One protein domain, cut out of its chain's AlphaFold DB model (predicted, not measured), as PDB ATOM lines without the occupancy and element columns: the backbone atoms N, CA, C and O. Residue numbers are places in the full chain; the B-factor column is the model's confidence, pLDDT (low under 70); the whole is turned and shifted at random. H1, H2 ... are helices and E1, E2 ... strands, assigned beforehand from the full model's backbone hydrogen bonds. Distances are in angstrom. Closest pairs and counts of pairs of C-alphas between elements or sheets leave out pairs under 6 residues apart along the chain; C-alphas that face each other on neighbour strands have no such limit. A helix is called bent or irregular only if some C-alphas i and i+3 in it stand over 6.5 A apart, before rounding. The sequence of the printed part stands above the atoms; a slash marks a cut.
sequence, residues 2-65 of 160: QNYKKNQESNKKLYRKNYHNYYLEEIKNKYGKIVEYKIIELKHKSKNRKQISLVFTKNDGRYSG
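AT A GLANCE: This is residues 2 to 65 of the 160 residues of the protein "Prophage LambdaBa02 site-specific recombinase phage integrase family" of Mycoplasma sp. CAG:776 (UniProt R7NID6). A long, twisted two-stranded hairpin, E1 and E2, makes most of the length, and helix H1 is set crosswise at one end of it. The unnamed stretch of residues 43 to 65 folds back past that same end of the hairpin toward H1, while the turn between the strands lies at the far end. The printed part has 64 residues, with one named helix and two named strands in the order H1, E1, E2; the sheet is antiparallel and the class is mixed, helices and strands. The whole is loose, with a radius of gyration of the C-alphas of 14.0 A, and only just elongated, spanning 43 by 22 by 18 A.

HOW THE PARTS SIT: E1, residues 21 to 28, and E2, residues 35 to 42, form a hairpin of antiparallel neighbours, with 149 degrees between their directions. The C-alphas of Tyr 22 and Glu 41 face each other at 4.6 A. N 25 and O 38 are 2.9 A apart and N 27 and O 36 are 2.8 A apart, both within hydrogen-bond range. Residues 22 to 23 of E1 also pair, antiparallel, with residues 51 to 52. H1, residues 2 to 18, is apart from E2. In H1, 11 of 13 O i to N i+4 pairs are within hydrogen-bond range.

IN THESE COORDINATES: E1 runs 22.7 A from C-alpha 21 at (75.990, 142.428, 113.802), and E2 runs 20.6 A to C-alpha 42 at (70.631, 144.326, 114.422). H1 begins at C-alpha 2, (96.387, 137.471, 113.262), and is 24.1 A long. It has a kink of 40 degrees near residue 12 and is irregular, with C-alphas 14 and 17 being 9.1 A apart.

THE WHOLE: The two C-alphas farthest apart are those of Asn 3 and Tyr 31, at 44.1 A. The printed part has no cut. The link from H1 to E1 is tight, and that from E1 to E2 is short. The mean pLDDT of the printed part is 86.3, with residue 2 and residues 32 to 33 under 70.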
ATOM      1  N   GLN A   2      96.559 136.730 114.533       54.75
ATOM      2  CA  GLN A   2      96.387 137.471 113.262       54.75
ATOM      3  C   GLN A   2      95.527 136.753 112.204       54.75
ATOM      4  O   GLN A   2      94.843 137.426 111.437       54.75
ATOM      5  N   ASN A   3      95.507 135.416 112.181       78.69
ATOM      6  CA  ASN A   3      94.719 134.657 111.204       78.69
ATOM      7  C   ASN A   3      93.200 134.719 111.480       78.69
ATOM      8  O   ASN A   3      92.401 134.923 110.572       78.69
ATOM      9  N   TYR A   4      92.783 134.649 112.748       81.88
ATOM     10  CA  TYR A   4      91.359 134.594 113.093       81.88
ATOM     11  C   TYR A   4      90.633 135.922 112.837       81.88
ATOM     12  O   TYR A   4      89.561 135.929 112.240       81.88
ATOM     13  N   LYS A   5      91.250 137.059 113.192       85.38
ATOM     14  CA  LYS A   5      90.689 138.387 112.881       85.38
ATOM     15  C   LYS A   5      90.551 138.592 111.369       85.38
ATOM     16  O   LYS A   5      89.518 139.067 110.914       85.38
ATOM     17  N   LYS A   6      91.563 138.190 110.587       88.94
ATOM     18  CA  LYS A   6      91.501 138.231 109.117       88.94
ATOM     19  C   LYS A   6      90.352 137.370 108.587       88.94
ATOM     20  O   LYS A   6      89.571 137.859 107.778       88.94
ATOM     21  N   ASN A   7      90.188 136.149 109.098       88.69
ATOM     22  CA  ASN A   7      89.068 135.281 108.731       88.69
ATOM     23  C   ASN A   7      87.706 135.882 109.090       88.69
ATOM     24  O   ASN A   7      86.796 135.827 108.269       88.69
ATOM     25  N   GLN A   8      87.554 136.502 110.262       88.19
ATOM     26  CA  GLN A   8      86.310 137.188 110.619       88.19
ATOM     27  C   GLN A   8      85.990 138.341 109.657       88.19
ATOM     28  O   GLN A   8      84.843 138.482 109.239       88.19
ATOM     29  N   GLU A   9      86.984 139.137 109.257       89.88
ATOM     30  CA  GLU A   9      86.793 140.211 108.272       89.88
ATOM     31  C   GLU A   9      86.453 139.670 106.874       89.88
ATOM     32  O   GLU A   9      85.567 140.200 106.200       89.88
ATOM     33  N   SER A  10      87.095 138.581 106.444       91.81
ATOM     34  CA  SER A  10      86.745 137.881 105.200       91.81
ATOM     35  C   SER A  10      85.314 137.341 105.241       91.81
ATOM     36  O   SER A  10      84.548 137.540 104.302       91.81
ATOM     37  N   ASN A  11      84.913 136.745 106.362       91.88
ATOM     38  CA  ASN A  11      83.562 136.249 106.583       91.88
ATOM     39  C   ASN A  11      82.520 137.382 106.551       91.88
ATOM     40  O   ASN A  11      81.503 137.257 105.870       91.88
ATOM     41  N   LYS A  12      82.788 138.535 107.177       90.44
ATOM     42  CA  LYS A  12      81.921 139.728 107.067       90.44
ATOM     43  C   LYS A  12      81.680 140.123 105.609       90.44
ATOM     44  O   LYS A  12      80.546 140.410 105.219       90.44
ATOM     45  N   LYS A  13      82.736 140.104 104.786       91.31
ATOM     46  CA  LYS A  13      82.653 140.400 103.344       91.31
ATOM     47  C   LYS A  13      81.919 139.320 102.551       91.31
ATOM     48  O   LYS A  13      81.275 139.662 101.564       91.31
ATOM     49  N   LEU A  14      82.018 138.056 102.961       93.88
ATOM     50  CA  LEU A  14      81.367 136.921 102.308       93.88
ATOM     51  C   LEU A  14      79.853 136.912 102.564       93.88
ATOM     52  O   LEU A  14      79.069 136.901 101.619       93.88
ATOM     53  N   TYR A  15      79.439 136.974 103.833       90.56
ATOM     54  CA  TYR A  15      78.026 136.887 104.225       90.56
ATOM     55  C   TYR A  15      77.265 138.210 104.035       90.56
ATOM     56  O   TYR A  15      76.044 138.195 103.881       90.56
ATOM     57  N   ARG A  16      77.960 139.358 103.980       88.62
ATOM     58  CA  ARG A  16      77.403 140.692 103.677       88.62
ATOM     59  C   ARG A  16      76.137 141.010 104.486       88.62
ATOM     60  O   ARG A  16      76.221 141.273 105.680       88.62
ATOM     61  N   LYS A  17      74.967 140.998 103.831       87.38
ATOM     62  CA  LYS A  17      73.652 141.298 104.426       87.38
ATOM     63  C   LYS A  17      73.185 140.221 105.407       87.38
ATOM     64  O   LYS A  17      72.407 140.526 106.299       87.38
ATOM     65  N   ASN A  18      73.673 138.993 105.248       89.44
ATOM     66  CA  ASN A  18      73.352 137.864 106.117       89.44
ATOM     67  C   ASN A  18      74.299 137.777 107.323       89.44
ATOM     68  O   ASN A  18      74.179 136.854 108.120       89.44
ATOM     69  N   TYR A  19      75.261 138.701 107.448       91.56
ATOM     70  CA  TYR A  19      76.164 138.725 108.588       91.56
ATOM     71  C   TYR A  19      75.481 139.356 109.807       91.56
ATOM     72  O   TYR A  19      74.956 140.471 109.736       91.56
ATOM     73  N   HIS A  20      75.531 138.666 110.940       91.69
ATOM     74  CA  HIS A  20      74.933 139.109 112.192       91.69
ATOM     75  C   HIS A  20      75.827 140.151 112.875       91.69
ATOM     76  O   HIS A  20      77.014 139.923 113.104       91.69
ATOM     77  N   ASN A  21      75.261 141.317 113.192       91.94
ATOM     78  CA  ASN A  21      75.990 142.428 113.802       91.94
ATOM     79  C   ASN A  21      75.404 142.774 115.172       91.94
ATOM     80  O   ASN A  21      74.185 142.826 115.337       91.94
ATOM     81  N   TYR A  22      76.284 143.081 116.124       93.88
ATOM     82  CA  TYR A  22      75.915 143.376 117.505       93.88
ATOM     83  C   TYR A  22      76.225 144.820 117.877       93.88
ATOM     84  O   TYR A  22      77.238 145.386 117.455       93.88
ATOM     85  N   TYR A  23      75.350 145.406 118.687       94.56
ATOM     86  CA  TYR A  23      75.419 146.794 119.126       94.56
ATOM     87  C   TYR A  23      75.120 146.894 120.619       94.56
ATOM     88  O   TYR A  23      74.440 146.032 121.178       94.56
ATOM     89  N   LEU A  24      75.620 147.955 121.248       93.50
ATOM     90  CA  LEU A  24      75.257 148.308 122.615       93.50
ATOM     91  C   LEU A  24      74.022 149.204 122.617       93.50
ATOM     92  O   LEU A  24      73.941 150.177 121.865       93.50
ATOM     93  N   GLU A  25      73.081 148.866 123.485       90.88
ATOM     94  CA  GLU A  25      71.903 149.660 123.796       90.88
ATOM     95  C   GLU A  25      71.934 150.051 125.267       90.88
ATOM     96  O   GLU A  25      72.073 149.190 126.137       90.88
ATOM     97  N   GLU A  26      71.826 151.351 125.530       88.88
ATOM     98  CA  GLU A  26      71.734 151.882 126.884       88.88
ATOM     99  C   GLU A  26      70.384 151.521 127.502       88.88
ATOM    100  O   GLU A  26      69.323 151.755 126.920       88.88
ATOM    101  N   ILE A  27      70.433 150.966 128.707       87.50
ATOM    102  CA  ILE A  27      69.273 150.638 129.520       87.50
ATOM    103  C   ILE A  27      69.376 151.413 130.825       87.50
ATOM    104  O   ILE A  27      70.411 151.436 131.494       87.50
ATOM    105  N   LYS A  28      68.263 152.039 131.206       80.88
ATOM    106  CA  LYS A  28      68.118 152.649 132.524       80.88
ATOM    107  C   LYS A  28      67.857 151.545 133.541       80.88
ATOM    108  O   LYS A  28      66.875 150.814 133.420       80.88
ATOM    109  N   ASN A  29      68.714 151.437 134.552       78.00
ATOM    110  CA  ASN A  29      68.441 150.579 135.699       78.00
ATOM    111  C   ASN A  29      67.126 151.035 136.377       78.00
ATOM    112  O   ASN A  29      66.795 152.224 136.356       78.00
ATOM    113  N   LYS A  30      66.400 150.107 137.015       72.62
ATOM    114  CA  LYS A  30      65.205 150.376 137.839       72.62
ATOM    115  C   LYS A  30      65.396 151.540 138.824       72.62
ATOM    116  O   LYS A  30      64.433 152.225 139.139       72.62
ATOM    117  N   TYR A  31      66.629 151.776 139.277       73.75
ATOM    118  CA  TYR A  31      66.978 152.836 140.231       73.75
ATOM    119  C   TYR A  31      67.585 154.102 139.598       73.75
ATOM    120  O   TYR A  31      67.999 154.998 140.328       73.75
ATOM    121  N   GLY A  32      67.698 154.185 138.266       67.06
ATOM    122  CA  GLY A  32      68.109 155.387 137.519       67.06
ATOM    123  C   GLY A  32      69.548 155.892 137.720       67.06
ATOM    124  O   GLY A  32      69.957 156.816 137.026       67.06
ATOM    125  N   LYS A  33      70.326 155.304 138.638       67.12
ATOM    126  CA  LYS A  33      71.669 155.781 139.020       67.12
ATOM    127  C   LYS A  33      72.803 155.328 138.095       67.12
ATOM    128  O   LYS A  33      73.855 155.955 138.093       67.12
ATOM    129  N   ILE A  34      72.621 154.238 137.349       73.06
ATOM    130  CA  ILE A  34      73.672 153.615 136.530       73.06
ATOM    131  C   ILE A  34      73.115 153.351 135.129       73.06
ATOM    132  O   ILE A  34      72.032 152.774 134.991       73.06
ATOM    133  N   VAL A  35      73.855 153.785 134.105       77.62
ATOM    134  CA  VAL A  35      73.604 153.417 132.706       77.62
ATOM    135  C   VAL A  35      74.175 152.020 132.491       77.62
ATOM    136  O   VAL A  35      75.387 151.818 132.572       77.62
ATOM    137  N   GLU A  36      73.301 151.051 132.249       86.38
ATOM    138  CA  GLU A  36      73.691 149.693 131.878       86.38
ATOM    139  C   GLU A  36      73.651 149.545 130.358       86.38
ATOM    140  O   GLU A  36      72.935 150.273 129.673       86.38
ATOM    141  N   TYR A  37      74.409 148.596 129.812       89.62
ATOM    142  CA  TYR A  37      74.398 148.318 128.379       89.62
ATOM    143  C   TYR A  37      73.948 146.890 128.122       89.62
ATOM    144  O   TYR A  37      74.474 145.940 128.703       89.62
ATOM    145  N   LYS A  38      73.022 146.730 127.182       91.50
ATOM    146  CA  LYS A  38      72.620 145.434 126.649       91.50
ATOM    147  C   LYS A  38      73.185 145.246 125.256       91.50
ATOM    148  O   LYS A  38      73.177 146.156 124.431       91.50
ATOM    149  N   ILE A  39      73.647 144.030 124.991       92.88
ATOM    150  CA  ILE A  39      74.032 143.614 123.648       92.88
ATOM    151  C   ILE A  39      72.763 143.245 122.885       92.88
ATOM    152  O   ILE A  39      72.015 142.361 123.305       92.88
ATOM    153  N   ILE A  40      72.540 143.905 121.754       92.06
ATOM    154  CA  ILE A  40      71.435 143.616 120.843       92.06
ATOM    155  C   ILE A  40      71.966 143.267 119.458       92.06
ATOM    156  O   ILE A  40      72.988 143.790 119.013       92.06
ATOM    157  N   GLU A  41      71.261 142.380 118.768       91.88
ATOM    158  CA  GLU A  41      71.537 142.050 117.376       91.88
ATOM    159  C   GLU A  41      70.699 142.939 116.455       91.88
ATOM    160  O   GLU A  41      69.491 143.070 116.649       91.88
ATOM    161  N   LEU A  42      71.323 143.534 115.437       88.56
ATOM    162  CA  LEU A  42      70.631 144.326 114.422       88.56
ATOM    163  C   LEU A  42      71.016 143.853 113.017       88.56
ATOM    164  O   LEU A  42      72.196 143.711 112.693       88.56
ATOM    165  N   LYS A  43      70.010 143.689 112.150       80.44
ATOM    166  CA  LYS A  43      70.196 143.320 110.732       80.44
ATOM    167  C   LYS A  43      70.785 144.450 109.880       80.44
ATOM    168  O   LYS A  43      71.329 144.204 108.807       80.44
ATOM    169  N   HIS A  44      70.686 145.693 110.348       81.81
ATOM    170  CA  HIS A  44      71.143 146.882 109.633       81.81
ATOM    171  C   HIS A  44      72.107 147.700 110.487       81.81
ATOM    172  O   HIS A  44      72.052 147.668 111.718       81.81
ATOM    173  N   LYS A  45      72.990 148.460 109.827       81.06
ATOM    174  CA  LYS A  45      73.898 149.373 110.523       81.06
ATOM    175  C   LYS A  45      73.106 150.454 111.250       81.06
ATOM    176  O   LYS A  45      72.339 151.182 110.627       81.06
ATOM    177  N   SER A  46      73.336 150.582 112.552       81.81
ATOM    178  CA  SER A  46      72.812 151.692 113.344       81.81
ATOM    179  C   SER A  46      73.873 152.783 113.452       81.81
ATOM    180  O   SER A  46      75.000 152.499 113.846       81.81
ATOM    181  N   LYS A  47      73.521 154.025 113.103       80.62
ATOM    182  CA  LYS A  47      74.398 155.194 113.301       80.62
ATOM    183  C   LYS A  47      74.413 155.675 114.757       80.62
ATOM    184  O   LYS A  47      75.400 156.249 115.192       80.62
ATOM    185  N   ASN A  48      73.340 155.402 115.500       86.44
ATOM    186  CA  ASN A  48      73.113 155.942 116.845       86.44
ATOM    187  C   ASN A  48      73.576 154.995 117.961       86.44
ATOM    188  O   ASN A  48      73.446 155.325 119.133       86.44
ATOM    189  N   ARG A  49      74.069 153.799 117.619       88.75
ATOM    190  CA  ARG A  49      74.517 152.792 118.587       88.75
ATOM    191  C   ARG A  49      75.938 152.357 118.277       88.75
ATOM    192  O   ARG A  49      76.310 152.198 117.114       88.75
ATOM    193  N   LYS A  50      76.719 152.092 119.322       91.31
ATOM    194  CA  LYS A  50      78.089 151.597 119.177       91.31
ATOM    195  C   LYS A  50      78.077 150.134 118.741       91.31
ATOM    196  O   LYS A  50      77.562 149.279 119.460       91.31
ATOM    197  N   GLN A  51      78.660 149.846 117.578       91.25
ATOM    198  CA  GLN A  51      78.869 148.474 117.118       91.25
ATOM    199  C   GLN A  51      79.965 147.798 117.952       91.25
ATOM    200  O   GLN A  51      81.000 148.405 118.236       91.25
ATOM    201  N   ILE A  52      79.762 146.530 118.301       91.88
ATOM    202  CA  ILE A  52      80.755 145.708 118.997       91.88
ATOM    203  C   ILE A  52      81.171 144.514 118.142       91.88
ATOM    204  O   ILE A  52      80.412 144.016 117.314       91.88
ATOM    205  N   SER A  53      82.405 144.059 118.350       89.50
ATOM    206  CA  SER A  53      82.948 142.866 117.702       89.50
ATOM    207  C   SER A  53      83.118 141.769 118.741       89.50
ATOM    208  O   SER A  53      83.935 141.899 119.651       89.50
ATOM    209  N   LEU A  54      82.330 140.705 118.610       90.19
ATOM    210  CA  LEU A  54      82.438 139.532 119.469       90.19
ATOM    211  C   LEU A  54      83.589 138.636 118.997       90.19
ATOM    212  O   LEU A  54      83.862 138.528 117.802       90.19
ATOM    213  N   VAL A  55      84.256 137.977 119.944       86.56
ATOM    214  CA  VAL A  55      85.365 137.059 119.641       86.56
ATOM    215  C   VAL A  55      84.836 135.685 119.232       86.56
ATOM    216  O   VAL A  55      85.273 135.139 118.229       86.56
ATOM    217  N   PHE A  56      83.870 135.133 119.969       87.56
ATOM    218  CA  PHE A  56      83.329 133.798 119.711       87.56
ATOM    219  C   PHE A  56      82.091 133.870 118.818       87.56
ATOM    220  O   PHE A  56      80.954 133.939 119.288       87.56
ATOM    221  N   THR A  57      82.318 133.869 117.507       88.75
ATOM    222  CA  THR A  57      81.249 133.902 116.504       88.75
ATOM    223  C   THR A  57      81.389 132.767 115.503       88.75
ATOM    224  O   THR A  57      82.496 132.340 115.171       88.75
ATOM    225  N   LYS A  58      80.256 132.321 114.962       89.19
ATOM    226  CA  LYS A  58      80.209 131.491 113.755       89.19
ATOM    227  C   LYS A  58      80.645 132.307 112.535       89.19
ATOM    228  O   LYS A  58      80.840 133.523 112.610       89.19
ATOM    229  N   ASN A  59      80.785 131.636 111.394       90.75
ATOM    230  CA  ASN A  59      81.211 132.279 110.150       90.75
ATOM    231  C   ASN A  59      80.250 133.390 109.700       90.75
ATOM    232  O   ASN A  59      80.693 134.418 109.210       90.75
ATOM    233  N   ASP A  60      78.952 133.244 109.945       91.00
ATOM    234  CA  ASP A  60      77.945 134.270 109.654       91.00
ATOM    235  C   ASP A  60      77.870 135.388 110.711       91.00
ATOM    236  O   ASP A  60      77.002 136.253 110.639       91.00
ATOM    237  N   GLY A  61      78.760 135.392 111.702       90.31
ATOM    238  CA  GLY A  61      78.788 136.401 112.753       90.31
ATOM    239  C   GLY A  61      77.891 136.093 113.942       90.31
ATOM    240  O   GLY A  61      78.012 136.793 114.939       90.31
ATOM    241  N   ARG A  62      77.047 135.047 113.913       91.56
ATOM    242  CA  ARG A  62      76.223 134.693 115.081       91.56
ATOM    243  C   ARG A  62      77.101 134.375 116.278       91.56
ATOM    244  O   ARG A  62      78.035 133.577 116.167       91.56
ATOM    245  N   TYR A  63      76.768 134.948 117.429       90.25
ATOM    246  CA  TYR A  63      77.386 134.573 118.691       90.25
ATOM    247  C   TYR A  63      77.230 133.067 118.914       90.25
ATOM    248  O   TYR A  63      76.130 132.518 118.834       90.25
ATOM    249  N   SER A  64      78.348 132.400 119.177       83.62
ATOM    250  CA  SER A  64      78.354 131.000 119.568       83.62
ATOM    251  C   SER A  64      78.800 130.943 121.014       83.62
ATOM    252  O   SER A  64      79.938 131.289 121.322       83.62
ATOM    253  N   GLY A  65      77.886 130.540 121.894       79.06
ATOM    254  CA  GLY A  65      78.160 130.401 123.317       79.06
ATOM    255  C   GLY A  65      79.095 129.232 123.632       79.06
ATOM    256  O   GLY A  65      79.911 128.794 122.820       79.06
TER     257      GLY A  65